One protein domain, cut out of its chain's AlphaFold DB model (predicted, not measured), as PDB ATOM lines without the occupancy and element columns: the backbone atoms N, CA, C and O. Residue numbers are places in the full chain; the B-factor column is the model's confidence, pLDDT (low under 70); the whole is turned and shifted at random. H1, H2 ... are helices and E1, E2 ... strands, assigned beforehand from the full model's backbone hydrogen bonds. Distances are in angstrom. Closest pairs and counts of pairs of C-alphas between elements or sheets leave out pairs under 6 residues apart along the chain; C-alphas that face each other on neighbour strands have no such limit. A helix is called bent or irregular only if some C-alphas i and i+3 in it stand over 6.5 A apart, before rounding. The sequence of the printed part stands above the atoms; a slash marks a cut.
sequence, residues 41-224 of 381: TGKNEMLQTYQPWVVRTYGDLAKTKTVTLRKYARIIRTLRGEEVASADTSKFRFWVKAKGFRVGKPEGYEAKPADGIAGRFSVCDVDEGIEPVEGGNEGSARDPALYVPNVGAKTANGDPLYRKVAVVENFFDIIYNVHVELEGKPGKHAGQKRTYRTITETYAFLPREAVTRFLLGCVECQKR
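AT A GLANCE: This is residues 41 to 224 of the 381 residues of the protein "uncharacterized protein LOC115881560" of Sitophilus oryzae (UniProt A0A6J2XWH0). A cluster of crossed helices, in which H1, H6, H7 and the short H4 pack round H5, makes one end of the longest axis, and H2 and H3, about perpendicular to each other, make the other end. Between these two groups lies the strand hairpin E1 and E2, and a long looping stretch, residues 117 to 145, spreads over one side. The printed part has 184 residues, with eight named helices and two named strands in the order H1 H2 H3 H4 E1 E2 H5 H6 H7 H8; the single sheet, E1 - E2, is antiparallel. The class is mostly helix, with 86 residues in helices and 15 in strands. The whole is compact, with a radius of gyration of the C-alphas of 16.8 A and spans of 54 by 40 by 33 A.

IN THESE COORDINATES: H1, residues 41 to 58, begins with C-alpha 41 at (18.694, -31.678, -53.886), measures 25.3 A and has a kink of 33 degrees near residue 50. H2, residues 69 to 80, measures 16.8 A, and H3, residues 87 to 99, measures 19.1 A. H4 is residues 113 to 116. E1, residues 146 to 154, measures 18.6 A and bends by 91 degrees at residue 151; its C-alpha 146 is at (39.760, -31.316, -30.825). E2, residues 160 to 165, measures 15.2 A. H5, residues 168 to 182, measures 19.9 A. H6, residues 192 to 202, measures 15.7 A, and H7, residues 208 to 216, measures 12.3 A. H8, residues 219 to 222, ends with C-alpha 222 at (14.473, -16.777, -48.601). H5 is irregular, with C-alphas 169 and 172 7.3 A apart; H1 and H3 are only just irregular, at 6.8 A between C-alphas 49 and 52 and 6.7 A between C-alphas 88 and 91.

HOW THE PARTS SIT: The hub is H5, which touches H1, H4, H6 and H7. With its residues 168 to 172 alone it touches H1, at a steep tilt of 39 degrees, opposite ways; the closest C-alphas are those of Tyr 58 and Val 168, 6.6 A apart. H5 touches H6 at a steep tilt of 59 degrees, opposite ways, with the C-alphas of His 179 and Thr 195 closest at 5.4 A. It touches H7 at a steep tilt of 53 degrees, the same way, with the C-alphas of Ile 175 and Val 211 closest at 6.7 A. H4 touches H5, the C-alphas of Ala 114 and Val 178 being closest at 6.6 A. H6 and H7 form a helical hairpin and only just touch, with 3 pairs of C-alphas within 8 A; the closest are those of Gln 192 and Leu 215, 6.8 A. H8 is close to H1 but not clearly touching, the C-alphas of Met 46 and Val 219 being closest at 7.7 A. E1 and E2 form an antiparallel hairpin, with N 150 and O 161 at 2.8 A and N 163 and O 148 at 2.9 A, within hydrogen-bond range. The closest C-alphas of E2 and H6 are those of Arg 163 and Thr 202, 5.2 A apart. H2 and H3 only just touch, with 3 pairs of C-alphas within 8 A, about perpendicular at 88 degrees; the closest are those of Thr 78 and Arg 93, 6.5 A. H3 and H5 are apart. Every O i to N i+4 pair is within hydrogen-bond range in H2, H6 and H7; the figures are 12 of 14 in H1, 7 of 9 in H3 and 8 of 11 in H5, while H4 and H8 are too short for such a pair.

THE WHOLE: The two C-alphas farthest apart, those of Ser 86 and Arg 224, are 54.9 A apart. The printed part has no cut. The links H3 to H4 and H4 to E1 are long, with 13 and 29 residues. The mean pLDDT of the printed part is 88.7; residues 135 to 136, 183 to 187 and 224 are under 70.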
ATOM      1  N   THR A  41      18.473 -32.569 -52.729       75.69
ATOM      2  CA  THR A  41      18.694 -31.678 -53.886       75.69
ATOM      3  C   THR A  41      18.930 -30.233 -53.426       75.69
ATOM      4  O   THR A  41      19.952 -29.639 -53.768       75.69
ATOM      5  N   GLY A  42      18.065 -29.693 -52.556       83.00
ATOM      6  CA  GLY A  42      18.245 -28.343 -51.998       83.00
ATOM      7  C   GLY A  42      19.482 -28.197 -51.094       83.00
ATOM      8  O   GLY A  42      20.118 -27.141 -51.078       83.00
ATOM      9  N   LYS A  43      19.874 -29.259 -50.371       88.56
ATOM     10  CA  LYS A  43      21.131 -29.321 -49.598       88.56
ATOM     11  C   LYS A  43      22.343 -29.212 -50.531       88.56
ATOM     12  O   LYS A  43      23.255 -28.433 -50.255       88.56
ATOM     13  N   ASN A  44      22.319 -29.915 -51.663       90.44
ATOM     14  CA  ASN A  44      23.389 -29.901 -52.657       90.44
ATOM     15  C   ASN A  44      23.488 -28.571 -53.432       90.44
ATOM     16  O   ASN A  44      24.599 -28.077 -53.621       90.44
ATOM     17  N   GLU A  45      22.374 -27.926 -53.799       91.50
ATOM     18  CA  GLU A  45      22.375 -26.579 -54.412       91.50
ATOM     19  C   GLU A  45      23.010 -25.518 -53.492       91.50
ATOM     20  O   GLU A  45      23.889 -24.745 -53.902       91.50
ATOM     21  N   MET A  46      22.609 -25.508 -52.212       92.75
ATOM     22  CA  MET A  46      23.197 -24.611 -51.214       92.75
ATOM     23  C   MET A  46      24.696 -24.887 -51.025       92.75
ATOM     24  O   MET A  46      25.484 -23.944 -50.924       92.75
ATOM     25  N   LEU A  47      25.105 -26.160 -51.006       95.12
ATOM     26  CA  LEU A  47      26.507 -26.563 -50.874       95.12
ATOM     27  C   LEU A  47      27.357 -26.074 -52.050       95.12
ATOM     28  O   LEU A  47      28.402 -25.463 -51.823       95.12
ATOM     29  N   GLN A  48      26.916 -26.313 -53.289       95.38
ATOM     30  CA  GLN A  48      27.639 -25.911 -54.503       95.38
ATOM     31  C   GLN A  48      27.860 -24.393 -54.562       95.38
ATOM     32  O   GLN A  48      28.912 -23.938 -55.006       95.38
ATOM     33  N   THR A  49      26.915 -23.607 -54.041       95.06
ATOM     34  CA  THR A  49      27.040 -22.144 -53.944       95.06
ATOM     35  C   THR A  49      27.974 -21.700 -52.808       95.06
ATOM     36  O   THR A  49      28.719 -20.725 -52.942       95.06
ATOM     37  N   TYR A  50      27.937 -22.386 -51.663       97.50
ATOM     38  CA  TYR A  50      28.606 -21.958 -50.431       97.50
ATOM     39  C   TYR A  50      30.060 -22.445 -50.315       97.50
ATOM     40  O   TYR A  50      30.951 -21.661 -49.969       97.50
ATOM     41  N   GLN A  51      30.319 -23.716 -50.630       97.38
ATOM     42  CA  GLN A  51      31.613 -24.368 -50.405       97.38
ATOM     43  C   GLN A  51      32.778 -23.715 -51.175       97.38
ATOM     44  O   GLN A  51      33.816 -23.471 -50.554       97.38
ATOM     45  N   PRO A  52      32.647 -23.344 -52.471       97.62
ATOM     46  CA  PRO A  52      33.747 -22.721 -53.212       97.62
ATOM     47  C   PRO A  52      34.134 -21.342 -52.666       97.62
ATOM     48  O   PRO A  52      35.281 -20.923 -52.808       97.62
ATOM     49  N   TRP A  53      33.196 -20.633 -52.026       97.44
ATOM     50  CA  TRP A  53      33.505 -19.392 -51.317       97.44
ATOM     51  C   TRP A  53      34.224 -19.671 -49.991       97.44
ATOM     52  O   TRP A  53      35.266 -19.071 -49.747       97.44
ATOM     53  N   VAL A  54      33.739 -20.616 -49.175       97.94
ATOM     54  CA  VAL A  54      34.382 -20.969 -47.894       97.94
ATOM     55  C   VAL A  54      35.832 -21.407 -48.087       97.94
ATOM     56  O   VAL A  54      36.714 -20.890 -47.405       97.94
ATOM     57  N   VAL A  55      36.097 -22.307 -49.037       96.56
ATOM     58  CA  VAL A  55      37.458 -22.802 -49.298       96.56
ATOM     59  C   VAL A  55      38.359 -21.682 -49.837       96.56
ATOM     60  O   VAL A  55      39.514 -21.584 -49.431       96.56
ATOM     61  N   ARG A  56      37.836 -20.770 -50.669       96.94
ATOM     62  CA  ARG A  56      38.591 -19.603 -51.162       96.94
ATOM     63  C   ARG A  56      38.909 -18.582 -50.061       96.94
ATOM     64  O   ARG A  56      39.976 -17.980 -50.092       96.94
ATOM     65  N   THR A  57      37.998 -18.364 -49.112       97.56
ATOM     66  CA  THR A  57      38.136 -17.327 -48.073       97.56
ATOM     67  C   THR A  57      38.829 -17.826 -46.798       97.56
ATOM     68  O   THR A  57      39.474 -17.031 -46.118       97.56
ATOM     69  N   TYR A  58      38.743 -19.123 -46.479       97.81
ATOM     70  CA  TYR A  58      39.243 -19.688 -45.216       97.81
ATOM     71  C   TYR A  58      40.058 -20.991 -45.354       97.81
ATOM     72  O   TYR A  58      40.480 -21.525 -44.326       97.81
ATOM     73  N   GLY A  59      40.259 -21.516 -46.570       95.44
ATOM     74  CA  GLY A  59      41.049 -22.728 -46.839       95.44
ATOM     75  C   GLY A  59      42.568 -22.524 -46.723       95.44
ATOM     76  O   GLY A  59      43.030 -21.460 -46.319       95.44
ATOM     77  N   ASP A  60      43.362 -23.533 -47.101       92.62
ATOM     78  CA  ASP A  60      44.813 -23.576 -46.818       92.62
ATOM     79  C   ASP A  60      45.621 -22.412 -47.422       92.62
ATOM     80  O   ASP A  60      46.617 -21.984 -46.842       92.62
ATOM     81  N   LEU A  61      45.178 -21.865 -48.559       93.50
ATOM     82  CA  LEU A  61      45.810 -20.711 -49.216       93.50
ATOM     83  C   LEU A  61      45.465 -19.365 -48.544       93.50
ATOM     84  O   LEU A  61      46.096 -18.347 -48.833       93.50
ATOM     85  N   ALA A  62      44.462 -19.329 -47.663       92.62
ATOM     86  CA  ALA A  62      43.994 -18.108 -47.026       92.62
ATOM     87  C   ALA A  62      44.776 -17.819 -45.734       92.62
ATOM     88  O   ALA A  62      44.816 -18.631 -44.808       92.62
ATOM     89  N   LYS A  63      45.341 -16.607 -45.627       89.38
ATOM     90  CA  LYS A  63      46.110 -16.120 -44.461       89.38
ATOM     91  C   LYS A  63      45.202 -15.818 -43.253       89.38
ATOM     92  O   LYS A  63      45.109 -14.682 -42.798       89.38
ATOM     93  N   THR A  64      44.491 -16.828 -42.748       92.31
ATOM     94  CA  THR A  64      43.443 -16.683 -41.723       92.31
ATOM     95  C   THR A  64      43.619 -17.637 -40.535       92.31
ATOM     96  O   THR A  64      44.332 -18.643 -40.587       92.31
ATOM     97  N   LYS A  65      42.948 -17.303 -39.425       90.50
ATOM     98  CA  LYS A  65      43.014 -18.025 -38.140       90.50
ATOM     99  C   LYS A  65      42.107 -19.264 -38.044       90.50
ATOM    100  O   LYS A  65      41.926 -19.776 -36.945       90.50
ATOM    101  N   THR A  66      41.497 -19.704 -39.143       95.88
ATOM    102  CA  THR A  66      40.627 -20.892 -39.207       95.88
ATOM    103  C   THR A  66      41.432 -22.195 -39.188       95.88
ATOM    104  O   THR A  66      42.660 -22.179 -39.316       95.88
ATOM    105  N   VAL A  67      40.748 -23.334 -39.041       97.38
ATOM    106  CA  VAL A  67      41.353 -24.675 -39.057       97.38
ATOM    107  C   VAL A  67      40.802 -25.468 -40.243       97.38
ATOM    108  O   VAL A  67      39.616 -25.766 -40.285       97.38
ATOM    109  N   THR A  68      41.659 -25.781 -41.210       97.25
ATOM    110  CA  THR A  68      41.394 -26.699 -42.331       97.25
ATOM    111  C   THR A  68      41.661 -28.147 -41.928       97.25
ATOM    112  O   THR A  68      42.304 -28.372 -40.902       97.25
ATOM    113  N   LEU A  69      41.256 -29.127 -42.742       95.50
ATOM    114  CA  LEU A  69      41.565 -30.552 -42.522       95.50
ATOM    115  C   LEU A  69      43.075 -30.774 -42.328       95.50
ATOM    116  O   LEU A  69      43.495 -31.356 -41.330       95.50
ATOM    117  N   ARG A  70      43.906 -30.203 -43.213       94.88
ATOM    118  CA  ARG A  70      45.378 -30.295 -43.127       94.88
ATOM    119  C   ARG A  70      45.933 -29.650 -41.855       94.88
ATOM    120  O   ARG A  70      46.851 -30.178 -41.229       94.88
ATOM    121  N   LYS A  71      45.370 -28.511 -41.436       95.25
ATOM    122  CA  LYS A  71      45.780 -27.830 -40.197       95.25
ATOM    123  C   LYS A  71      45.332 -28.608 -38.955       95.25
ATOM    124  O   LYS A  71      46.089 -28.667 -37.996       95.25
ATOM    125  N   TYR A  72      44.157 -29.237 -38.987       96.38
ATOM    126  CA  TYR A  72      43.639 -30.110 -37.928       96.38
ATOM    127  C   TYR A  72      44.518 -31.356 -37.759       96.38
ATOM    128  O   TYR A  72      44.940 -31.653 -36.641       96.38
ATOM    129  N   ALA A  73      44.886 -32.010 -38.866       95.12
ATOM    130  CA  ALA A  73      45.829 -33.126 -38.870       95.12
ATOM    131  C   ALA A  73      47.172 -32.743 -38.233       95.12
ATOM    132  O   ALA A  73      47.682 -33.427 -37.342       95.12
ATOM    133  N   ARG A  74      47.719 -31.585 -38.629       94.25
ATOM    134  CA  ARG A  74      48.961 -31.060 -38.053       94.25
ATOM    135  C   ARG A  74      48.828 -30.769 -36.553       94.25
ATOM    136  O   ARG A  74      49.722 -31.155 -35.812       94.25
ATOM    137  N   ILE A  75      47.718 -30.174 -36.090       95.69
ATOM    138  CA  ILE A  75      47.462 -29.952 -34.649       95.69
ATOM    139  C   ILE A  75      47.486 -31.281 -33.875       95.69
ATOM    140  O   ILE A  75      48.103 -31.340 -32.813       95.69
ATOM    141  N   ILE A  76      46.859 -32.347 -34.391       94.25
ATOM    142  CA  ILE A  76      46.885 -33.672 -33.744       94.25
ATOM    143  C   ILE A  76      48.326 -34.173 -33.596       94.25
ATOM    144  O   ILE A  76      48.722 -34.530 -32.486       94.25
ATOM    145  N   ARG A  77      49.138 -34.121 -34.662       92.12
ATOM    146  CA  ARG A  77      50.561 -34.501 -34.599       92.12
ATOM    147  C   ARG A  77      51.350 -33.690 -33.573       92.12
ATOM    148  O   ARG A  77      52.097 -34.264 -32.784       92.12
ATOM    149  N   THR A  78      51.156 -32.369 -33.535       93.06
ATOM    150  CA  THR A  78      51.789 -31.491 -32.538       93.06
ATOM    151  C   THR A  78      51.435 -31.906 -31.108       93.06
ATOM    152  O   THR A  78      52.301 -31.900 -30.238       93.06
ATOM    153  N   LEU A  79      50.175 -32.276 -30.855       92.75
ATOM    154  CA  LEU A  79      49.692 -32.672 -29.526       92.75
ATOM    155  C   LEU A  79      50.123 -34.089 -29.118       92.75
ATOM    156  O   LEU A  79      50.246 -34.354 -27.925       92.75
ATOM    157  N   ARG A  80      50.373 -34.981 -30.085       90.44
ATOM    158  CA  ARG A  80      50.959 -36.314 -29.859       90.44
ATOM    159  C   ARG A  80      52.490 -36.295 -29.696       90.44
ATOM    160  O   ARG A  80      53.053 -37.287 -29.250       90.44
ATOM    161  N   GLY A  81      53.160 -35.192 -30.045       86.44
ATOM    162  CA  GLY A  81      54.627 -35.087 -30.052       86.44
ATOM    163  C   GLY A  81      55.299 -35.620 -31.328       86.44
ATOM    164  O   GLY A  81      56.516 -35.756 -31.363       86.44
ATOM    165  N   GLU A  82      54.526 -35.898 -32.382       87.19
ATOM    166  CA  GLU A  82      55.029 -36.379 -33.680       87.19
ATOM    167  C   GLU A  82      55.661 -35.256 -34.529       87.19
ATOM    168  O   GLU A  82      56.441 -35.519 -35.444       87.19
ATOM    169  N   GLU A  83      55.324 -33.987 -34.264       84.06
ATOM    170  CA  GLU A  83      55.880 -32.849 -35.005       84.06
ATOM    171  C   GLU A  83      57.284 -32.476 -34.499       84.06
ATOM    172  O   GLU A  83      57.437 -31.866 -33.438       84.06
ATOM    173  N   VAL A  84      58.299 -32.788 -35.313       81.69
ATOM    174  CA  VAL A  84      59.717 -32.487 -35.049       81.69
ATOM    175  C   VAL A  84      59.923 -31.016 -34.663       81.69
ATOM    176  O   VAL A  84      59.465 -30.087 -35.337       81.69
ATOM    177  N   ALA A  85      60.655 -30.796 -33.570       79.56
ATOM    178  CA  ALA A  85      61.025 -29.469 -33.100       79.56
ATOM    179  C   ALA A  85      62.080 -28.829 -34.027       79.56
ATOM    180  O   ALA A  85      63.243 -29.226 -34.021       79.56
ATOM    181  N   SER A  86      61.682 -27.813 -34.798       80.25
ATOM    182  CA  SER A  86      62.575 -26.959 -35.595       80.25
ATOM    183  C   SER A  86      62.164 -25.487 -35.477       80.25
ATOM    184  O   SER A  86      61.071 -25.169 -34.997       80.25
ATOM    185  N   ALA A  87      63.009 -24.564 -35.943       76.75
ATOM    186  CA  ALA A  87      62.678 -23.137 -36.003       76.75
ATOM    187  C   ALA A  87      61.409 -22.857 -36.843       76.75
ATOM    188  O   ALA A  87      60.610 -21.975 -36.510       76.75
ATOM    189  N   ASP A  88      61.178 -23.654 -37.888       81.19
ATOM    190  CA  ASP A  88      60.054 -23.524 -38.821       81.19
ATOM    191  C   ASP A  88      58.742 -24.036 -38.217       81.19
ATOM    192  O   ASP A  88      57.693 -23.399 -38.359       81.19
ATOM    193  N   THR A  89      58.784 -25.153 -37.479       86.19
ATOM    194  CA  THR A  89      57.605 -25.667 -36.759       86.19
ATOM    195  C   THR A  89      57.279 -24.829 -35.523       86.19
ATOM    196  O   THR A  89      56.119 -24.734 -35.124       86.19
ATOM    197  N   SER A  90      58.261 -24.137 -34.942       84.25
ATOM    198  CA  SER A  90      58.135 -23.434 -33.658       84.25
ATOM    199  C   SER A  90      57.017 -22.393 -33.580       84.25
ATOM    200  O   SER A  90      56.319 -22.342 -32.568       84.25
ATOM    201  N   LYS A  91      56.769 -21.600 -34.635       85.12
ATOM    202  CA  LYS A  91      55.645 -20.635 -34.642       85.12
ATOM    203  C   LYS A  91      54.284 -21.342 -34.580       85.12
ATOM    204  O   LYS A  91      53.369 -20.859 -33.915       85.12
ATOM    205  N   PHE A  92      54.165 -22.499 -35.234       90.00
ATOM    206  CA  PHE A  92      52.958 -23.324 -35.212       90.00
ATOM    207  C   PHE A  92      52.791 -24.029 -33.860       90.00
ATOM    208  O   PHE A  92      51.753 -23.873 -33.221       90.00
ATOM    209  N   ARG A  93      53.843 -24.697 -33.369       90.25
ATOM    210  CA  ARG A  93      53.878 -25.354 -32.050       90.25
ATOM    211  C   ARG A  93      53.535 -24.373 -30.918       90.25
ATOM    212  O   ARG A  93      52.724 -24.694 -30.049       90.25
ATOM    213  N   PHE A  94      54.060 -23.144 -30.975       88.94
ATOM    214  CA  PHE A  94      53.707 -22.079 -30.032       88.94
ATOM    215  C   PHE A  94      52.232 -21.671 -30.148       88.94
ATOM    216  O   PHE A  94      51.564 -21.544 -29.128       88.94
ATOM    217  N   TRP A  95      51.689 -21.503 -31.361       90.69
ATOM    218  CA  TRP A  95      50.267 -21.182 -31.558       90.69
ATOM    219  C   TRP A  95      49.333 -22.287 -31.041       90.69
ATOM    220  O   TRP A  95      48.344 -21.972 -30.380       90.69
ATOM    221  N   VAL A  96      49.665 -23.566 -31.262       93.31
ATOM    222  CA  VAL A  96      48.913 -24.708 -30.711       93.31
ATOM    223  C   VAL A  96      48.893 -24.643 -29.179       93.31
ATOM    224  O   VAL A  96      47.823 -24.699 -28.566       93.31
ATOM    225  N   LYS A  97      50.054 -24.423 -28.551       89.38
ATOM    226  CA  LYS A  97      50.175 -24.317 -27.089       89.38
ATOM    227  C   LYS A  97      49.464 -23.076 -26.528       89.38
ATOM    228  O   LYS A  97      48.709 -23.188 -25.566       89.38
ATOM    229  N   ALA A  98      49.592 -21.925 -27.190       88.38
ATOM    230  CA  ALA A  98      48.928 -20.660 -26.846       88.38
ATOM    231  C   ALA A  98      47.406 -20.654 -27.073       88.38
ATOM    232  O   ALA A  98      46.710 -19.776 -26.559       88.38
ATOM    233  N   LYS A  99      46.866 -21.606 -27.842       90.81
ATOM    234  CA  LYS A  99      45.417 -21.827 -27.974       90.81
ATOM    235  C   LYS A  99      44.883 -22.938 -27.075       90.81
ATOM    236  O   LYS A  99      43.668 -23.076 -26.984       90.81
ATOM    237  N   GLY A 100      45.753 -23.677 -26.383       91.62
ATOM    238  CA  GLY A 100      45.353 -24.697 -25.416       91.62
ATOM    239  C   GLY A 100      44.527 -25.827 -26.030       91.62
ATOM    240  O   GLY A 100      43.583 -26.293 -25.391       91.62
ATOM    241  N   PHE A 101      44.839 -26.232 -27.269       94.44
ATOM    242  CA  PHE A 101      44.161 -27.362 -27.908       94.44
ATOM    243  C   PHE A 101      44.324 -28.642 -27.076       94.44
ATOM    244  O   PHE A 101      45.394 -28.918 -26.534       94.44
ATOM    245  N   ARG A 102      43.259 -29.442 -27.012       92.62
ATOM    246  CA  ARG A 102      43.233 -30.778 -26.404       92.62
ATOM    247  C   ARG A 102      42.613 -31.773 -27.379       92.62
ATOM    248  O   ARG A 102      41.643 -31.429 -28.052       92.62
ATOM    249  N   VAL A 103      43.166 -32.984 -27.430       93.06
ATOM    250  CA  VAL A 103      42.566 -34.136 -28.121       93.06
ATOM    251  C   VAL A 103      41.614 -34.840 -27.159       93.06
ATOM    252  O   VAL A 103      41.945 -35.018 -25.988       93.06
ATOM    253  N   GLY A 104      40.453 -35.259 -27.658       89.88
ATOM    254  CA  GLY A 104      39.431 -35.928 -26.865       89.88
ATOM    255  C   GLY A 104      38.575 -34.959 -26.049       89.88
ATOM    256  O   GLY A 104      38.871 -33.770 -25.909       89.88
ATOM    257  N   LYS A 105      37.468 -35.484 -25.521       87.31
ATOM    258  CA  LYS A 105      36.520 -34.731 -24.696       87.31
ATOM    259  C   LYS A 105      37.206 -34.282 -23.389       87.31
ATOM    260  O   LYS A 105      37.672 -35.150 -22.654       87.31
ATOM    261  N   PRO A 106      37.261 -32.976 -23.061       87.62
ATOM    262  CA  PRO A 106      37.845 -32.519 -21.805       87.62
ATOM    263  C   PRO A 106      37.073 -33.041 -20.589       87.62
ATOM    264  O   PRO A 106      35.850 -33.198 -20.629       87.62
ATOM    265  N   GLU A 107      37.791 -33.269 -19.492       83.94
ATOM    266  CA  GLU A 107      37.198 -33.589 -18.194       83.94
ATOM    267  C   GLU A 107      36.228 -32.477 -17.756       83.94
ATOM    268  O   GLU A 107      36.450 -31.298 -18.038       83.94
ATOM    269  N   GLY A 108      35.097 -32.859 -17.157       81.25
ATOM    270  CA  GLY A 108      34.018 -31.930 -16.802       81.25
ATOM    271  C   GLY A 108      33.234 -31.319 -17.978       81.25
ATOM    272  O   GLY A 108      32.264 -30.605 -17.736       81.25
ATOM    273  N   TYR A 109      33.584 -31.584 -19.246       86.75
ATOM    274  CA  TYR A 109      32.833 -31.034 -20.382       86.75
ATOM    275  C   TYR A 109      31.443 -31.678 -20.512       86.75
ATOM    276  O   TYR A 109      31.310 -32.898 -20.645       86.75
ATOM    277  N   GLU A 110      30.394 -30.860 -20.549       85.62
ATOM    278  CA  GLU A 110      29.053 -31.290 -20.949       85.62
ATOM    279  C   GLU A 110      28.941 -31.249 -22.481       85.62
ATOM    280  O   GLU A 110      29.214 -30.222 -23.104       85.62
ATOM    281  N   ALA A 111      28.570 -32.376 -23.097       85.88
ATOM    282  CA  ALA A 111      28.438 -32.468 -24.548       85.88
ATOM    283  C   ALA A 111      27.132 -31.804 -25.000       85.88
ATOM    284  O   ALA A 111      26.046 -32.180 -24.558       85.88
ATOM    285  N   LYS A 112      27.236 -30.820 -25.890       89.62
ATOM    286  CA  LYS A 112      26.097 -30.029 -26.371       89.62
ATOM    287  C   LYS A 112      25.429 -30.766 -27.536       89.62
ATOM    288  O   LYS A 112      26.121 -31.491 -28.249       89.62
ATOM    289  N   PRO A 113      24.131 -30.552 -27.824       87.31
ATOM    290  CA  PRO A 113      23.450 -31.253 -28.918       87.31
ATOM    291  C   PRO A 113      24.153 -31.128 -30.282       87.31
ATOM    292  O   PRO A 113      24.145 -32.064 -31.074       87.31
ATOM    293  N   ALA A 114      24.829 -30.001 -30.539       90.12
ATOM    294  CA  ALA A 114      25.603 -29.784 -31.759       90.12
ATOM    295  C   ALA A 114      26.978 -30.493 -31.783       90.12
ATOM    296  O   ALA A 114      27.522 -30.704 -32.864       90.12
ATOM    297  N   ASP A 115      27.549 -30.917 -30.646       89.44
ATOM    298  CA  ASP A 115      28.845 -31.622 -30.630       89.44
ATOM    299  C   ASP A 115      28.787 -32.979 -31.351       89.44
ATOM    300  O   ASP A 115      29.805 -33.429 -31.883       89.44
ATOM    301  N   GLY A 116      27.603 -33.600 -31.419       88.56
ATOM    302  CA  GLY A 116      27.353 -34.840 -32.158       88.56
ATOM    303  C   GLY A 116      27.290 -34.683 -33.683       88.56
ATOM    304  O   GLY A 116      27.228 -35.687 -34.386       88.56
ATOM    305  N   ILE A 117      27.322 -33.455 -34.217       91.31
ATOM    306  CA  ILE A 117      27.323 -33.236 -35.667       91.31
ATOM    307  C   ILE A 117      28.677 -33.660 -36.249       91.31
ATOM    308  O   ILE A 117      29.726 -33.102 -35.895       91.31
ATOM    309  N   ALA A 118      28.623 -34.616 -37.175       90.44
ATOM    310  CA  ALA A 118      29.709 -34.985 -38.071       90.44
ATOM    311  C   ALA A 118      29.581 -34.224 -39.402       90.44
ATOM    312  O   ALA A 118      28.482 -34.058 -39.934       90.44
ATOM    313  N   GLY A 119      30.707 -33.755 -39.933       91.31
ATOM    314  CA  GLY A 119      30.808 -33.306 -41.321       91.31
ATOM    315  C   GLY A 119      31.239 -34.449 -42.238       91.31
ATOM    316  O   GLY A 119      31.720 -35.481 -41.772       91.31
ATOM    317  N   ARG A 120      31.066 -34.286 -43.550       92.31
ATOM    318  CA  ARG A 120      31.346 -35.358 -44.523       92.31
ATOM    319  C   ARG A 120      32.829 -35.613 -44.769       92.31
ATOM    320  O   ARG A 120      33.167 -36.714 -45.180       92.31
ATOM    321  N   PHE A 121      33.701 -34.637 -44.526       93.19
ATOM    322  CA  PHE A 121      35.141 -34.805 -44.718       93.19
ATOM    323  C   PHE A 121      35.797 -35.261 -43.410       93.19
ATOM    324  O   PHE A 121      35.719 -34.531 -42.418       93.19
ATOM    325  N   SER A 122      36.441 -36.434 -43.400       92.81
ATOM    326  CA  SER A 122      37.308 -36.852 -42.291       92.81
ATOM    327  C   SER A 122      38.722 -36.305 -42.477       92.81
ATOM    328  O   SER A 122      39.220 -36.138 -43.590       92.81
ATOM    329  N   VAL A 123      39.394 -36.052 -41.363       89.81
ATOM    330  CA  VAL A 123      40.833 -35.789 -41.301       89.81
ATOM    331  C   VAL A 123      41.628 -37.056 -41.630       89.81
ATOM    332  O   VAL A 123      42.660 -36.956 -42.286       89.81
ATOM    333  N   CYS A 124      41.118 -38.233 -41.255       85.94
ATOM    334  CA  CYS A 124      41.734 -39.531 -41.546       85.94
ATOM    335  C   CYS A 124      41.798 -39.811 -43.064       85.94
ATOM    336  O   CYS A 124      42.748 -40.424 -43.536       85.94
ATOM    337  N   ASP A 125      40.831 -39.305 -43.846       85.25
ATOM    338  CA  ASP A 125      40.814 -39.436 -45.318       85.25
ATOM    339  C   ASP A 125      41.897 -38.575 -46.009       85.25
ATOM    340  O   ASP A 125      42.225 -38.788 -47.174       85.25
ATOM    341  N   VAL A 126      42.421 -37.563 -45.307       84.62
ATOM    342  CA  VAL A 126      43.464 -36.640 -45.792       84.62
ATOM    343  C   VAL A 126      44.845 -37.028 -45.251       84.62
ATOM    344  O   VAL A 126      45.860 -36.538 -45.750       84.62
ATOM    345  N   ASP A 127      44.896 -37.872 -44.217       83.50
ATOM    346  CA  ASP A 127      46.094 -38.099 -43.421       83.50
ATOM    347  C   ASP A 127      46.133 -39.503 -42.786       83.50
ATOM    348  O   ASP A 127      45.595 -39.743 -41.704       83.50
ATOM    349  N   GLU A 128      46.841 -40.422 -43.450       78.38
ATOM    350  CA  GLU A 128      46.999 -41.828 -43.043       78.38
ATOM    351  C   GLU A 128      47.700 -42.016 -41.680       78.38
ATOM    352  O   GLU A 128      47.660 -43.105 -41.116       78.38
ATOM    353  N   GLY A 129      48.328 -40.975 -41.112       78.06
ATOM    354  CA  GLY A 129      48.941 -41.031 -39.776       78.06
ATOM    355  C   GLY A 129      47.949 -40.848 -38.619       78.06
ATOM    356  O   GLY A 129      48.342 -40.840 -37.445       78.06
ATOM    357  N   ILE A 130      46.666 -40.636 -38.915       82.75
ATOM    358  CA  ILE A 130      45.639 -40.340 -37.915       82.75
ATOM    359  C   ILE A 130      44.643 -41.492 -37.855       82.75
ATOM    360  O   ILE A 130      43.644 -41.518 -38.567       82.75
ATOM    361  N   GLU A 131      44.936 -42.426 -36.948       81.94
ATOM    362  CA  GLU A 131      44.040 -43.530 -36.601       81.94
ATOM    363  C   GLU A 131      42.602 -43.045 -36.322       81.94
ATOM    364  O   GLU A 131      42.419 -42.112 -35.522       81.94
ATOM    365  N   PRO A 132      41.586 -43.670 -36.947       83.69
ATOM    366  CA  PRO A 132      40.190 -43.310 -36.762       83.69
ATOM    367  C   PRO A 132      39.676 -43.761 -35.390       83.69
ATOM    368  O   PRO A 132      40.005 -44.837 -34.895       83.69
ATOM    369  N   VAL A 133      38.806 -42.954 -34.788       83.81
ATOM    370  CA  VAL A 133      38.159 -43.260 -33.508       83.81
ATOM    371  C   VAL A 133      37.180 -44.429 -33.668       83.81
ATOM    372  O   VAL A 133      36.281 -44.391 -34.514       83.81
ATOM    373  N   GLU A 134      37.323 -45.455 -32.825       73.31
ATOM    374  CA  GLU A 134      36.404 -46.597 -32.772       73.31
ATOM    375  C   GLU A 134      34.959 -46.142 -32.498       73.31
ATOM    376  O   GLU A 134      34.701 -45.301 -31.635       73.31
ATOM    377  N   GLY A 135      33.998 -46.682 -33.254       69.94
ATOM    378  CA  GLY A 135      32.597 -46.241 -33.212       69.94
ATOM    379  C   GLY A 135      32.294 -44.957 -34.001       69.94
ATOM    380  O   GLY A 135      31.133 -44.552 -34.080       69.94
ATOM    381  N   GLY A 136      33.291 -44.327 -34.632       68.81
ATOM    382  CA  GLY A 136      33.066 -43.286 -35.632       68.81
ATOM    383  C   GLY A 136      32.503 -43.884 -36.924       68.81
ATOM    384  O   GLY A 136      33.251 -44.466 -37.703       68.81
ATOM    385  N   ASN A 137      31.194 -43.747 -37.155       70.19
ATOM    386  CA  ASN A 137      30.517 -44.393 -38.291       70.19
ATOM    387  C   ASN A 137      31.038 -43.914 -39.662       70.19
ATOM    388  O   ASN A 137      31.498 -44.725 -40.460       70.19
ATOM    389  N   GLU A 138      30.966 -42.608 -39.945       81.50
ATOM    390  CA  GLU A 138      31.319 -42.019 -41.247       81.50
ATOM    391  C   GLU A 138      31.874 -40.591 -41.097       81.50
ATOM    392  O   GLU A 138      31.571 -39.887 -40.128       81.50
ATOM    393  N   GLY A 139      32.671 -40.146 -42.078       88.31
ATOM    394  CA  GLY A 139      33.191 -38.777 -42.163       88.31
ATOM    395  C   GLY A 139      33.900 -38.310 -40.887       88.31
ATOM    396  O   GLY A 139      34.592 -39.076 -40.215       88.31
ATOM    397  N   SER A 140      33.679 -37.053 -40.502       90.06
ATOM    398  CA  SER A 140      34.312 -36.428 -39.333       90.06
ATOM    399  C   SER A 140      33.845 -36.989 -37.974       90.06
ATOM    400  O   SER A 140      34.211 -36.434 -36.936       90.06
ATOM    401  N   ALA A 141      33.022 -38.047 -37.940       87.50
ATOM    402  CA  ALA A 141      32.785 -38.833 -36.723       87.50
ATOM    403  C   ALA A 141      33.989 -39.726 -36.376       87.50
ATOM    404  O   ALA A 141      34.145 -40.115 -35.222       87.50
ATOM    405  N   ARG A 142      34.833 -40.041 -37.369       87.00
ATOM    406  CA  ARG A 142      36.068 -40.826 -37.222       87.00
ATOM    407  C   ARG A 142      37.229 -40.004 -36.661       87.00
ATOM    408  O   ARG A 142      38.206 -40.574 -36.193       87.00
ATOM    409  N   ASP A 143      37.133 -38.678 -36.692       90.25
ATOM    410  CA  ASP A 143      38.233 -37.790 -36.318       90.25
ATOM    411  C   ASP A 143      38.402 -37.692 -34.793       90.25
ATOM    412  O   ASP A 143      37.423 -37.445 -34.080       90.25
ATOM    413  N   PRO A 144      39.640 -37.744 -34.266       91.69
ATOM    414  CA  PRO A 144      39.909 -37.379 -32.881       91.69
ATOM    415  C   PRO A 144      39.436 -35.943 -32.602       91.69
ATOM    416  O   PRO A 144      39.975 -34.970 -33.135       91.69
ATOM    417  N   ALA A 145      38.391 -35.799 -31.787       92.62
ATOM    418  CA  ALA A 145      37.740 -34.513 -31.553       92.62
ATOM    419  C   ALA A 145      38.669 -33.534 -30.810       92.62
ATOM    420  O   ALA A 145      39.085 -33.805 -29.683       92.62
ATOM    421  N   LEU A 146      38.971 -32.388 -31.426       95.69
ATOM    422  CA  LEU A 146      39.760 -31.316 -30.825       95.69
ATOM    423  C   LEU A 146      38.867 -30.301 -30.102       95.69
ATOM    424  O   LEU A 146      37.834 -29.875 -30.626       95.69
ATOM    425  N   TYR A 147      39.325 -29.842 -28.939       95.56
ATOM    426  CA  TYR A 147      38.679 -28.799 -28.140       95.56
ATOM    427  C   TYR A 147      39.674 -27.702 -27.754       95.56
ATOM    428  O   TYR A 147      40.867 -27.961 -27.605       95.56
ATOM    429  N   VAL A 148      39.178 -26.480 -27.546       94.12
ATOM    430  CA  VAL A 148      39.942 -25.349 -26.982       94.12
ATOM    431  C   VAL A 148      39.165 -24.667 -25.850       94.12
ATOM    432  O   VAL A 148      37.930 -24.643 -25.895       94.12
ATOM    433  N   PRO A 149      39.847 -24.105 -24.836       92.12
ATOM    434  CA  PRO A 149      39.206 -23.315 -23.793       92.12
ATOM    435  C   PRO A 149      38.660 -21.998 -24.360       92.12
ATOM    436  O   PRO A 149      39.298 -21.323 -25.171       92.12
ATOM    437  N   ASN A 150      37.477 -21.600 -23.903       88.56
ATOM    438  CA  ASN A 150      36.877 -20.315 -24.223       88.56
ATOM    439  C   ASN A 150      37.388 -19.250 -23.240       88.56
ATOM    440  O   ASN A 150      36.894 -19.150 -22.119       88.56
ATOM    441  N   VAL A 151      38.390 -18.471 -23.658       76.12
ATOM    442  CA  VAL A 151      38.971 -17.383 -22.847       76.12
ATOM    443  C   VAL A 151      37.861 -16.456 -22.329       76.12
ATOM    444  O   VAL A 151      36.951 -16.096 -23.075       76.12
ATOM    445  N   GLY A 152      37.910 -16.126 -21.037       72.12
ATOM    446  CA  GLY A 152      36.894 -15.327 -20.344       72.12
ATOM    447  C   GLY A 152      35.648 -16.086 -19.859       72.12
ATOM    448  O   GLY A 152      34.916 -15.542 -19.037       72.12
ATOM    449  N   ALA A 153      35.400 -17.331 -20.288       77.00
ATOM    450  CA  ALA A 153      34.253 -18.125 -19.833       77.00
ATOM    451  C   ALA A 153      34.682 -19.295 -18.934       77.00
ATOM    452  O   ALA A 153      35.465 -20.158 -19.341       77.00
ATOM    453  N   LYS A 154      34.124 -19.344 -17.721       81.00
ATOM    454  CA  LYS A 154      34.374 -20.390 -16.719       81.00
ATOM    455  C   LYS A 154      33.069 -21.040 -16.254       81.00
ATOM    456  O   LYS A 154      32.007 -20.426 -16.353       81.00
ATOM    457  N   THR A 155      33.147 -22.273 -15.759       77.00
ATOM    458  CA  THR A 155      32.052 -22.942 -15.037       77.00
ATOM    459  C   THR A 155      31.877 -22.331 -13.640       77.00
ATOM    460  O   THR A 155      32.729 -21.573 -13.174       77.00
ATOM    461  N   ALA A 156      30.802 -22.697 -12.931       73.50
ATOM    462  CA  ALA A 156      30.617 -22.324 -11.523       73.50
ATOM    463  C   ALA A 156      31.751 -22.837 -10.605       73.50
ATOM    464  O   ALA A 156      32.020 -22.234  -9.571       73.50
ATOM    465  N   ASN A 157      32.449 -23.900 -11.017       74.81
ATOM    466  CA  ASN A 157      33.587 -24.486 -10.305       74.81
ATOM    467  C   ASN A 157      34.920 -23.769 -10.620       74.81
ATOM    468  O   ASN A 157      35.946 -24.080 -10.022       74.81
ATOM    469  N   GLY A 158      34.923 -22.820 -11.566       74.69
ATOM    470  CA  GLY A 158      36.112 -22.089 -12.017       74.69
ATOM    471  C   GLY A 158      36.829 -22.689 -13.234       74.69
ATOM    472  O   GLY A 158      37.727 -22.037 -13.779       74.69
ATOM    473  N   ASP A 159      36.423 -23.872 -13.703       78.56
ATOM    474  CA  ASP A 159      37.034 -24.554 -14.852       78.56
ATOM    475  C   ASP A 159      36.823 -23.782 -16.165       78.56
ATOM    476  O   ASP A 159      35.755 -23.196 -16.362       78.56
ATOM    477  N   PRO A 160      37.774 -23.802 -17.118       82.56
ATOM    478  CA  PRO A 160      37.570 -23.207 -18.437       82.56
ATOM    479  C   PRO A 160      36.416 -23.880 -19.192       82.56
ATOM    480  O   PRO A 160      36.403 -25.099 -19.363       82.56
ATOM    481  N   LEU A 161      35.477 -23.096 -19.727       88.50
ATOM    482  CA  LEU A 161      34.425 -23.627 -20.594       88.50
ATOM    483  C   LEU A 161      35.019 -23.977 -21.968       88.50
ATOM    484  O   LEU A 161      35.465 -23.089 -22.688       88.50
ATOM    485  N   TYR A 162      35.016 -25.248 -22.366       92.25
ATOM    486  CA  TYR A 162      35.569 -25.669 -23.660       92.25
ATOM    487  C   TYR A 162      34.588 -25.490 -24.835       92.25
ATOM    488  O   TYR A 162      33.377 -25.331 -24.652       92.25
ATOM    489  N   ARG A 163      35.137 -25.501 -26.058       94.12
ATOM    490  CA  ARG A 163      34.411 -25.518 -27.341       94.12
ATOM    491  C   ARG A 163      35.096 -26.446 -28.348       94.12
ATOM    492  O   ARG A 163      36.328 -26.463 -28.410       94.12
ATOM    493  N   LYS A 164      34.312 -27.186 -29.141       95.81
ATOM    494  CA  LYS A 164      34.790 -28.097 -30.198       95.81
ATOM    495  C   LYS A 164      35.381 -27.295 -31.363       95.81
ATOM    496  O   LYS A 164      34.854 -26.249 -31.739       95.81
ATOM    497  N   VAL A 165      36.486 -27.742 -31.946       97.06
ATOM    498  CA  VAL A 165      37.117 -27.068 -33.093       97.06
ATOM    499  C   VAL A 165      36.302 -27.339 -34.358       97.06
ATOM    500  O   VAL A 165      36.107 -28.491 -34.732       97.06
ATOM    501  N   ALA A 166      35.830 -26.285 -35.030       97.75
ATOM    502  CA  ALA A 166      35.204 -26.417 -36.343       97.75
ATOM    503  C   ALA A 166      36.258 -26.453 -37.459       97.75
ATOM    504  O   ALA A 166      37.175 -25.628 -37.483       97.75
ATOM    505  N   VAL A 167      36.068 -27.371 -38.406       97.62
ATOM    506  CA  VAL A 167      36.902 -27.542 -39.603       97.62
ATOM    507  C   VAL A 167      36.260 -26.824 -40.793       97.62
ATOM    508  O   VAL A 167      35.062 -26.986 -41.021       97.62
ATOM    509  N   VAL A 168      37.045 -26.043 -41.542       98.06
ATOM    510  CA  VAL A 168      36.606 -25.168 -42.653       98.06
ATOM    511  C   VAL A 168      35.767 -25.911 -43.687       98.06
ATOM    512  O   VAL A 168      34.686 -25.466 -44.063       98.06
ATOM    513  N   GLU A 169      36.245 -27.071 -44.111       97.00
ATOM    514  CA  GLU A 169      35.633 -27.929 -45.117       97.00
ATOM    515  C   GLU A 169      34.286 -28.488 -44.626       97.00
ATOM    516  O   GLU A 169      33.349 -28.637 -45.409       97.00
ATOM    517  N   ASN A 170      34.142 -28.683 -43.313       97.56
ATOM    518  CA  ASN A 170      32.918 -29.139 -42.656       97.56
ATOM    519  C   ASN A 170      31.998 -27.983 -42.196       97.56
ATOM    520  O   ASN A 170      30.934 -28.244 -41.628       97.56
ATOM    521  N   PHE A 171      32.336 -26.705 -42.451       98.19
ATOM    522  CA  PHE A 171      31.495 -25.563 -42.047       98.19
ATOM    523  C   PHE A 171      30.073 -25.647 -42.615       98.19
ATOM    524  O   PHE A 171      29.133 -25.280 -41.911       98.19
ATOM    525  N   PHE A 172      29.888 -26.112 -43.858       97.44
ATOM    526  CA  PHE A 172      28.545 -26.269 -44.428       97.44
ATOM    527  C   PHE A 172      27.704 -27.248 -43.606       97.44
ATOM    528  O   PHE A 172      26.597 -26.906 -43.203       97.44
ATOM    529  N   ASP A 173      28.243 -28.435 -43.325       95.69
ATOM    530  CA  ASP A 173      27.515 -29.496 -42.628       95.69
ATOM    531  C   ASP A 173      27.191 -29.084 -41.188       95.69
ATOM    532  O   ASP A 173      26.060 -29.275 -40.744       95.69
ATOM    533  N   ILE A 174      28.130 -28.425 -40.498       96.50
ATOM    534  CA  ILE A 174      27.914 -27.850 -39.163       96.50
ATOM    535  C   ILE A 174      26.747 -26.851 -39.171       96.50
ATOM    536  O   ILE A 174      25.813 -26.982 -38.379       96.50
ATOM    537  N   ILE A 175      26.772 -25.853 -40.063       96.38
ATOM    538  CA  ILE A 175      25.744 -24.802 -40.066       96.38
ATOM    539  C   ILE A 175      24.399 -25.361 -40.551       96.38
ATOM    540  O   ILE A 175      23.368 -25.019 -39.972       96.38
ATOM    541  N   TYR A 176      24.393 -26.248 -41.555       94.56
ATOM    542  CA  TYR A 176      23.180 -26.897 -42.056       94.56
ATOM    543  C   TYR A 176      22.500 -27.718 -40.963       94.56
ATOM    544  O   TYR A 176      21.321 -27.498 -40.694       94.56
ATOM    545  N   ASN A 177      23.236 -28.599 -40.278       93.31
ATOM    546  CA  ASN A 177      22.676 -29.417 -39.205       93.31
ATOM    547  C   ASN A 177      22.104 -28.547 -38.076       93.31
ATOM    548  O   ASN A 177      20.946 -28.725 -37.714       93.31
ATOM    549  N   VAL A 178      22.846 -27.549 -37.570       94.06
ATOM    550  CA  VAL A 178      22.324 -26.652 -36.516       94.06
ATOM    551  C   VAL A 178      21.097 -25.858 -36.990       94.06
ATOM    552  O   VAL A 178      20.171 -25.628 -36.213       94.06
ATOM    553  N   HIS A 179      21.062 -25.422 -38.250       92.50
ATOM    554  CA  HIS A 179      19.983 -24.579 -38.770       92.50
ATOM    555  C   HIS A 179      18.699 -25.348 -39.125       92.50
ATOM    556  O   HIS A 179      17.595 -24.839 -38.902       92.50
ATOM    557  N   VAL A 180      18.846 -26.539 -39.706       88.44
ATOM    558  CA  VAL A 180      17.773 -27.302 -40.364       88.44
ATOM    559  C   VAL A 180      17.367 -28.529 -39.552       88.44
ATOM    560  O   VAL A 180      16.172 -28.760 -39.375       88.44
ATOM    561  N   GLU A 181      18.340 -29.298 -39.058       78.94
ATOM    562  CA  GLU A 181      18.129 -30.662 -38.547       78.94
ATOM    563  C   GLU A 181      17.991 -30.700 -37.011       78.94
ATOM    564  O   GLU A 181      17.054 -31.295 -36.488       78.94
ATOM    565  N   LEU A 182      18.878 -30.010 -36.286       74.62
ATOM    566  CA  LEU A 182      19.017 -30.078 -34.823       74.62
ATOM    567  C   LEU A 182      17.980 -29.234 -34.060       74.62
ATOM    568  O   LEU A 182      17.436 -29.646 -33.041       74.62
ATOM    569  N   GLU A 183      17.736 -28.012 -34.536       64.19
ATOM    570  CA  GLU A 183      16.949 -26.985 -33.833       64.19
ATOM    571  C   GLU A 183      15.618 -26.674 -34.558       64.19
ATOM    572  O   GLU A 183      14.890 -25.745 -34.187       64.19
ATOM    573  N   GLY A 184      15.314 -27.426 -35.622       58.03
ATOM    574  CA  GLY A 184      14.129 -27.270 -36.460       58.03
ATOM    575  C   GLY A 184      12.955 -28.141 -36.005       58.03
ATOM    576  O   GLY A 184      13.100 -29.334 -35.757       58.03
ATOM    577  N   LYS A 185      11.745 -27.570 -35.965       59.75
ATOM    578  CA  LYS A 185      10.519 -28.394 -35.984       59.75
ATOM    579  C   LYS A 185      10.282 -28.848 -37.431       59.75
ATOM    580  O   LYS A 185      10.610 -28.081 -38.338       59.75
ATOM    581  N   PRO A 186       9.681 -30.022 -37.700       59.44
ATOM    582  CA  PRO A 186       9.425 -30.464 -39.072       59.44
ATOM    583  C   PRO A 186       8.642 -29.396 -39.861       59.44
ATOM    584  O   PRO A 186       7.488 -29.101 -39.557       59.44
ATOM    585  N   GLY A 187       9.301 -28.788 -40.856       66.19
ATOM    586  CA  GLY A 187       8.768 -27.680 -41.664       66.19
ATOM    587  C   GLY A 187       9.125 -26.252 -41.210       66.19
ATOM    588  O   GLY A 187       8.642 -25.307 -41.832       66.19
ATOM    589  N   LYS A 188       9.943 -26.050 -40.164       77.19
ATOM    590  CA  LYS A 188      10.434 -24.728 -39.711       77.19
ATOM    591  C   LYS A 188      11.873 -24.801 -39.181       77.19
ATOM    592  O   LYS A 188      12.112 -25.410 -38.141       77.19
ATOM    593  N   HIS A 189      12.804 -24.123 -39.857       86.19
ATOM    594  CA  HIS A 189      14.209 -24.001 -39.436       86.19
ATOM    595  C   HIS A 189      14.368 -23.237 -38.109       86.19
ATOM    596  O   HIS A 189      13.511 -22.438 -37.726       86.19
ATOM    597  N   ALA A 190      15.524 -23.410 -37.464       84.81
ATOM    598  CA  ALA A 190      15.905 -22.818 -36.176       84.81
ATOM    599  C   ALA A 190      15.754 -21.287 -36.097       84.81
ATOM    600  O   ALA A 190      15.528 -20.710 -35.031       84.81
ATOM    601  N   GLY A 191      15.934 -20.617 -37.238       84.69
ATOM    602  CA  GLY A 191      16.008 -19.167 -37.337       84.69
ATOM    603  C   GLY A 191      17.377 -18.599 -36.940       84.69
ATOM    604  O   GLY A 191      18.158 -19.180 -36.186       84.69
ATOM    605  N   GLN A 192      17.665 -17.415 -37.476       88.81
ATOM    606  CA  GLN A 192      18.979 -16.766 -37.449       88.81
ATOM    607  C   GLN A 192      19.598 -16.646 -36.039       88.81
ATOM    608  O   GLN A 192      20.688 -17.163 -35.809       88.81
ATOM    609  N   LYS A 193      18.901 -16.011 -35.079       90.12
ATOM    610  CA  LYS A 193      19.420 -15.764 -33.712       90.12
ATOM    611  C   LYS A 193      19.771 -17.061 -32.968       90.12
ATOM    612  O   LYS A 193      20.791 -17.105 -32.289       90.12
ATOM    613  N   ARG A 194      18.944 -18.103 -33.122       90.69
ATOM    614  CA  ARG A 194      19.138 -19.424 -32.504       90.69
ATOM    615  C   ARG A 194      20.347 -20.137 -33.109       90.69
ATOM    616  O   ARG A 194      21.251 -20.507 -32.374       90.69
ATOM    617  N   THR A 195      20.409 -20.189 -34.444       94.12
ATOM    618  CA  THR A 195      21.525 -20.802 -35.193       94.12
ATOM    619  C   THR A 195      22.876 -20.204 -34.780       94.12
ATOM    620  O   THR A 195      23.803 -20.940 -34.458       94.12
ATOM    621  N   TYR A 196      22.982 -18.866 -34.724       95.12
ATOM    622  CA  TYR A 196      24.204 -18.199 -34.259       95.12
ATOM    623  C   TYR A 196      24.587 -18.603 -32.838       95.12
ATOM    624  O   TYR A 196      25.745 -18.948 -32.619       95.12
ATOM    625  N   ARG A 197      23.639 -18.555 -31.889       93.62
ATOM    626  CA  ARG A 197      23.903 -18.827 -30.470       93.62
ATOM    627  C   ARG A 197      24.501 -20.225 -30.296       93.62
ATOM    628  O   ARG A 197      25.644 -20.323 -29.849       93.62
ATOM    629  N   THR A 198      23.798 -21.257 -30.772       94.50
ATOM    630  CA  THR A 198      24.238 -22.661 -30.710       94.50
ATOM    631  C   THR A 198      25.623 -22.854 -31.340       94.50
ATOM    632  O   THR A 198      26.475 -23.515 -30.745       94.50
ATOM    633  N   ILE A 199      25.904 -22.223 -32.490       95.88
ATOM    634  CA  ILE A 199      27.229 -22.301 -33.128       95.88
ATOM    635  C   ILE A 199      28.310 -21.623 -32.278       95.88
ATOM    636  O   ILE A 199      29.343 -22.233 -32.022       95.88
ATOM    637  N   THR A 200      28.094 -20.387 -31.820       93.75
ATOM    638  CA  THR A 200      29.107 -19.634 -31.054       93.75
ATOM    639  C   THR A 200      29.398 -20.230 -29.676       93.75
ATOM    640  O   THR A 200      30.517 -20.094 -29.178       93.75
ATOM    641  N   GLU A 201      28.414 -20.903 -29.076       92.38
ATOM    642  CA  GLU A 201      28.535 -21.564 -27.775       92.38
ATOM    643  C   GLU A 201      29.165 -22.958 -27.881       92.38
ATOM    644  O   GLU A 201      29.855 -23.374 -26.950       92.38
ATOM    645  N   THR A 202      28.973 -23.669 -28.997       94.69
ATOM    646  CA  THR A 202      29.531 -25.018 -29.205       94.69
ATOM    647  C   THR A 202      30.917 -24.978 -29.841       94.69
ATOM    648  O   THR A 202      31.837 -25.625 -29.346       94.69
ATOM    649  N   TYR A 203      31.099 -24.186 -30.902       96.81
ATOM    650  CA  TYR A 203      32.282 -24.260 -31.756       96.81
ATOM    651  C   TYR A 203      33.279 -23.115 -31.558       96.81
ATOM    652  O   TYR A 203      32.933 -21.955 -31.321       96.81
ATOM    653  N   ALA A 204      34.553 -23.448 -31.732       95.88
ATOM    654  CA  ALA A 204      35.654 -22.519 -31.937       95.88
ATOM    655  C   ALA A 204      36.061 -22.473 -33.423       95.88
ATOM    656  O   ALA A 204      35.762 -23.382 -34.192       95.88
ATOM    657  N   PHE A 205      36.766 -21.408 -33.814       96.56
ATOM    658  CA  PHE A 205      37.334 -21.183 -35.157       96.56
ATOM    659  C   PHE A 205      36.354 -21.071 -36.344       96.56
ATOM    660  O   PHE A 205      36.810 -20.804 -37.454       96.56
ATOM    661  N   LEU A 206      35.037 -21.155 -36.122       97.44
ATOM    662  CA  LEU A 206      34.005 -20.908 -37.139       97.44
ATOM    663  C   LEU A 206      33.698 -19.390 -37.255       97.44
ATOM    664  O   LEU A 206      33.195 -18.805 -36.291       97.44
ATOM    665  N   PRO A 207      33.998 -18.709 -38.384       96.81
ATOM    666  CA  PRO A 207      33.795 -17.264 -38.529       96.81
ATOM    667  C   PRO A 207      32.316 -16.867 -38.586       96.81
ATOM    668  O   PRO A 207      31.508 -17.518 -39.248       96.81
ATOM    669  N   ARG A 208      31.961 -15.729 -37.971       95.75
ATOM    670  CA  ARG A 208      30.578 -15.216 -37.980       95.75
ATOM    671  C   ARG A 208      30.057 -14.979 -39.401       95.75
ATOM    672  O   ARG A 208      28.921 -15.333 -39.685       95.75
ATOM    673  N   GLU A 209      30.898 -14.438 -40.279       97.00
ATOM    674  CA  GLU A 209      30.616 -14.175 -41.699       97.00
ATOM    675  C   GLU A 209      30.184 -15.427 -42.471       97.00
ATOM    676  O   GLU A 209      29.269 -15.355 -43.291       97.00
ATOM    677  N   ALA A 210      30.803 -16.575 -42.183       97.62
ATOM    678  CA  ALA A 210      30.467 -17.853 -42.800       97.62
ATOM    679  C   ALA A 210      29.024 -18.257 -42.444       97.62
ATOM    680  O   ALA A 210      28.204 -18.512 -43.329       97.62
ATOM    681  N   VAL A 211      28.667 -18.161 -41.157       97.19
ATOM    682  CA  VAL A 211      27.287 -18.346 -40.677       97.19
ATOM    683  C   VAL A 211      26.334 -17.318 -41.300       97.19
ATOM    684  O   VAL A 211      25.245 -17.692 -41.732       97.19
ATOM    685  N   THR A 212      26.733 -16.041 -41.417       95.69
ATOM    686  CA  THR A 212      25.928 -15.007 -42.092       95.69
ATOM    687  C   THR A 212      25.610 -15.410 -43.527       95.69
ATOM    688  O   THR A 212      24.449 -15.373 -43.930       95.69
ATOM    689  N   ARG A 213      26.629 -15.804 -44.299       96.12
ATOM    690  CA  ARG A 213      26.499 -16.103 -45.727       96.12
ATOM    691  C   ARG A 213      25.665 -17.358 -45.971       96.12
ATOM    692  O   ARG A 213      24.824 -17.340 -46.862       96.12
ATOM    693  N   PHE A 214      25.832 -18.400 -45.151       96.00
ATOM    694  CA  PHE A 214      24.964 -19.581 -45.193       96.00
ATOM    695  C   PHE A 214      23.498 -19.203 -44.932       96.00
ATOM    696  O   PHE A 214      22.612 -19.575 -45.697       96.00
ATOM    697  N   LEU A 215      23.234 -18.436 -43.867       93.94
ATOM    698  CA  LEU A 215      21.870 -18.077 -43.464       93.94
ATOM    699  C   LEU A 215      21.176 -17.153 -44.471       93.94
ATOM    700  O   LEU A 215      19.971 -17.281 -44.677       93.94
ATOM    701  N   LEU A 216      21.923 -16.252 -45.117       92.81
ATOM    702  CA  LEU A 216      21.422 -15.436 -46.226       92.81
ATOM    703  C   LEU A 216      21.207 -16.255 -47.508       92.81
ATOM    704  O   LEU A 216      20.296 -15.945 -48.267       92.81
ATOM    705  N   GLY A 217      22.006 -17.303 -47.736       92.12
ATOM    706  CA  GLY A 217      21.879 -18.234 -48.864       92.12
ATOM    707  C   GLY A 217      20.867 -19.372 -48.666       92.12
ATOM    708  O   GLY A 217      20.739 -20.226 -49.539       92.12
ATOM    709  N   CYS A 218      20.156 -19.428 -47.534       91.94
ATOM    710  CA  CYS A 218      19.223 -20.516 -47.254       91.94
ATOM    711  C   CYS A 218      17.893 -20.333 -47.997       91.94
ATOM    712  O   CYS A 218      17.024 -19.573 -47.562       91.94
ATOM    713  N   VAL A 219      17.722 -21.071 -49.098       86.56
ATOM    714  CA  VAL A 219      16.580 -20.948 -50.025       86.56
ATOM    715  C   VAL A 219      15.210 -21.070 -49.347       86.56
ATOM    716  O   VAL A 219      14.288 -20.336 -49.695       86.56
ATOM    717  N   GLU A 220      15.058 -21.909 -48.320       83.31
ATOM    718  CA  GLU A 220      13.782 -22.046 -47.594       83.31
ATOM    719  C   GLU A 220      13.475 -20.854 -46.675       83.31
ATOM    720  O   GLU A 220      12.312 -20.477 -46.514       83.31
ATOM    721  N   CYS A 221      14.502 -20.198 -46.125       85.31
ATOM    722  CA  CYS A 221      14.338 -18.938 -45.401       85.31
ATOM    723  C   CYS A 221      14.158 -17.740 -46.347       85.31
ATOM    724  O   CYS A 221      13.437 -16.810 -45.996       85.31
ATOM    725  N   GLN A 222      14.736 -17.772 -47.552       83.31
ATOM    726  CA  GLN A 222      14.473 -16.777 -48.601       83.31
ATOM    727  C   GLN A 222      13.030 -16.855 -49.126       83.31
ATOM    728  O   GLN A 222      12.408 -15.821 -49.341       83.31
ATOM    729  N   LYS A 223      12.467 -18.064 -49.283       77.06
ATOM    730  CA  LYS A 223      11.067 -18.298 -49.705       77.06
ATOM    731  C   LYS A 223      10.028 -17.924 -48.639       77.06
ATOM    732  O   LYS A 223       8.840 -17.828 -48.944       77.06
ATOM    733  N   ARG A 224      10.444 -17.791 -47.375       68.62
ATOM    734  CA  ARG A 224       9.617 -17.343 -46.241       68.62
ATOM    735  C   ARG A 224      10.397 -16.314 -45.414       68.62
ATOM    736  O   ARG A 224      10.782 -16.617 -44.278       68.62
TER     737      ARG A 224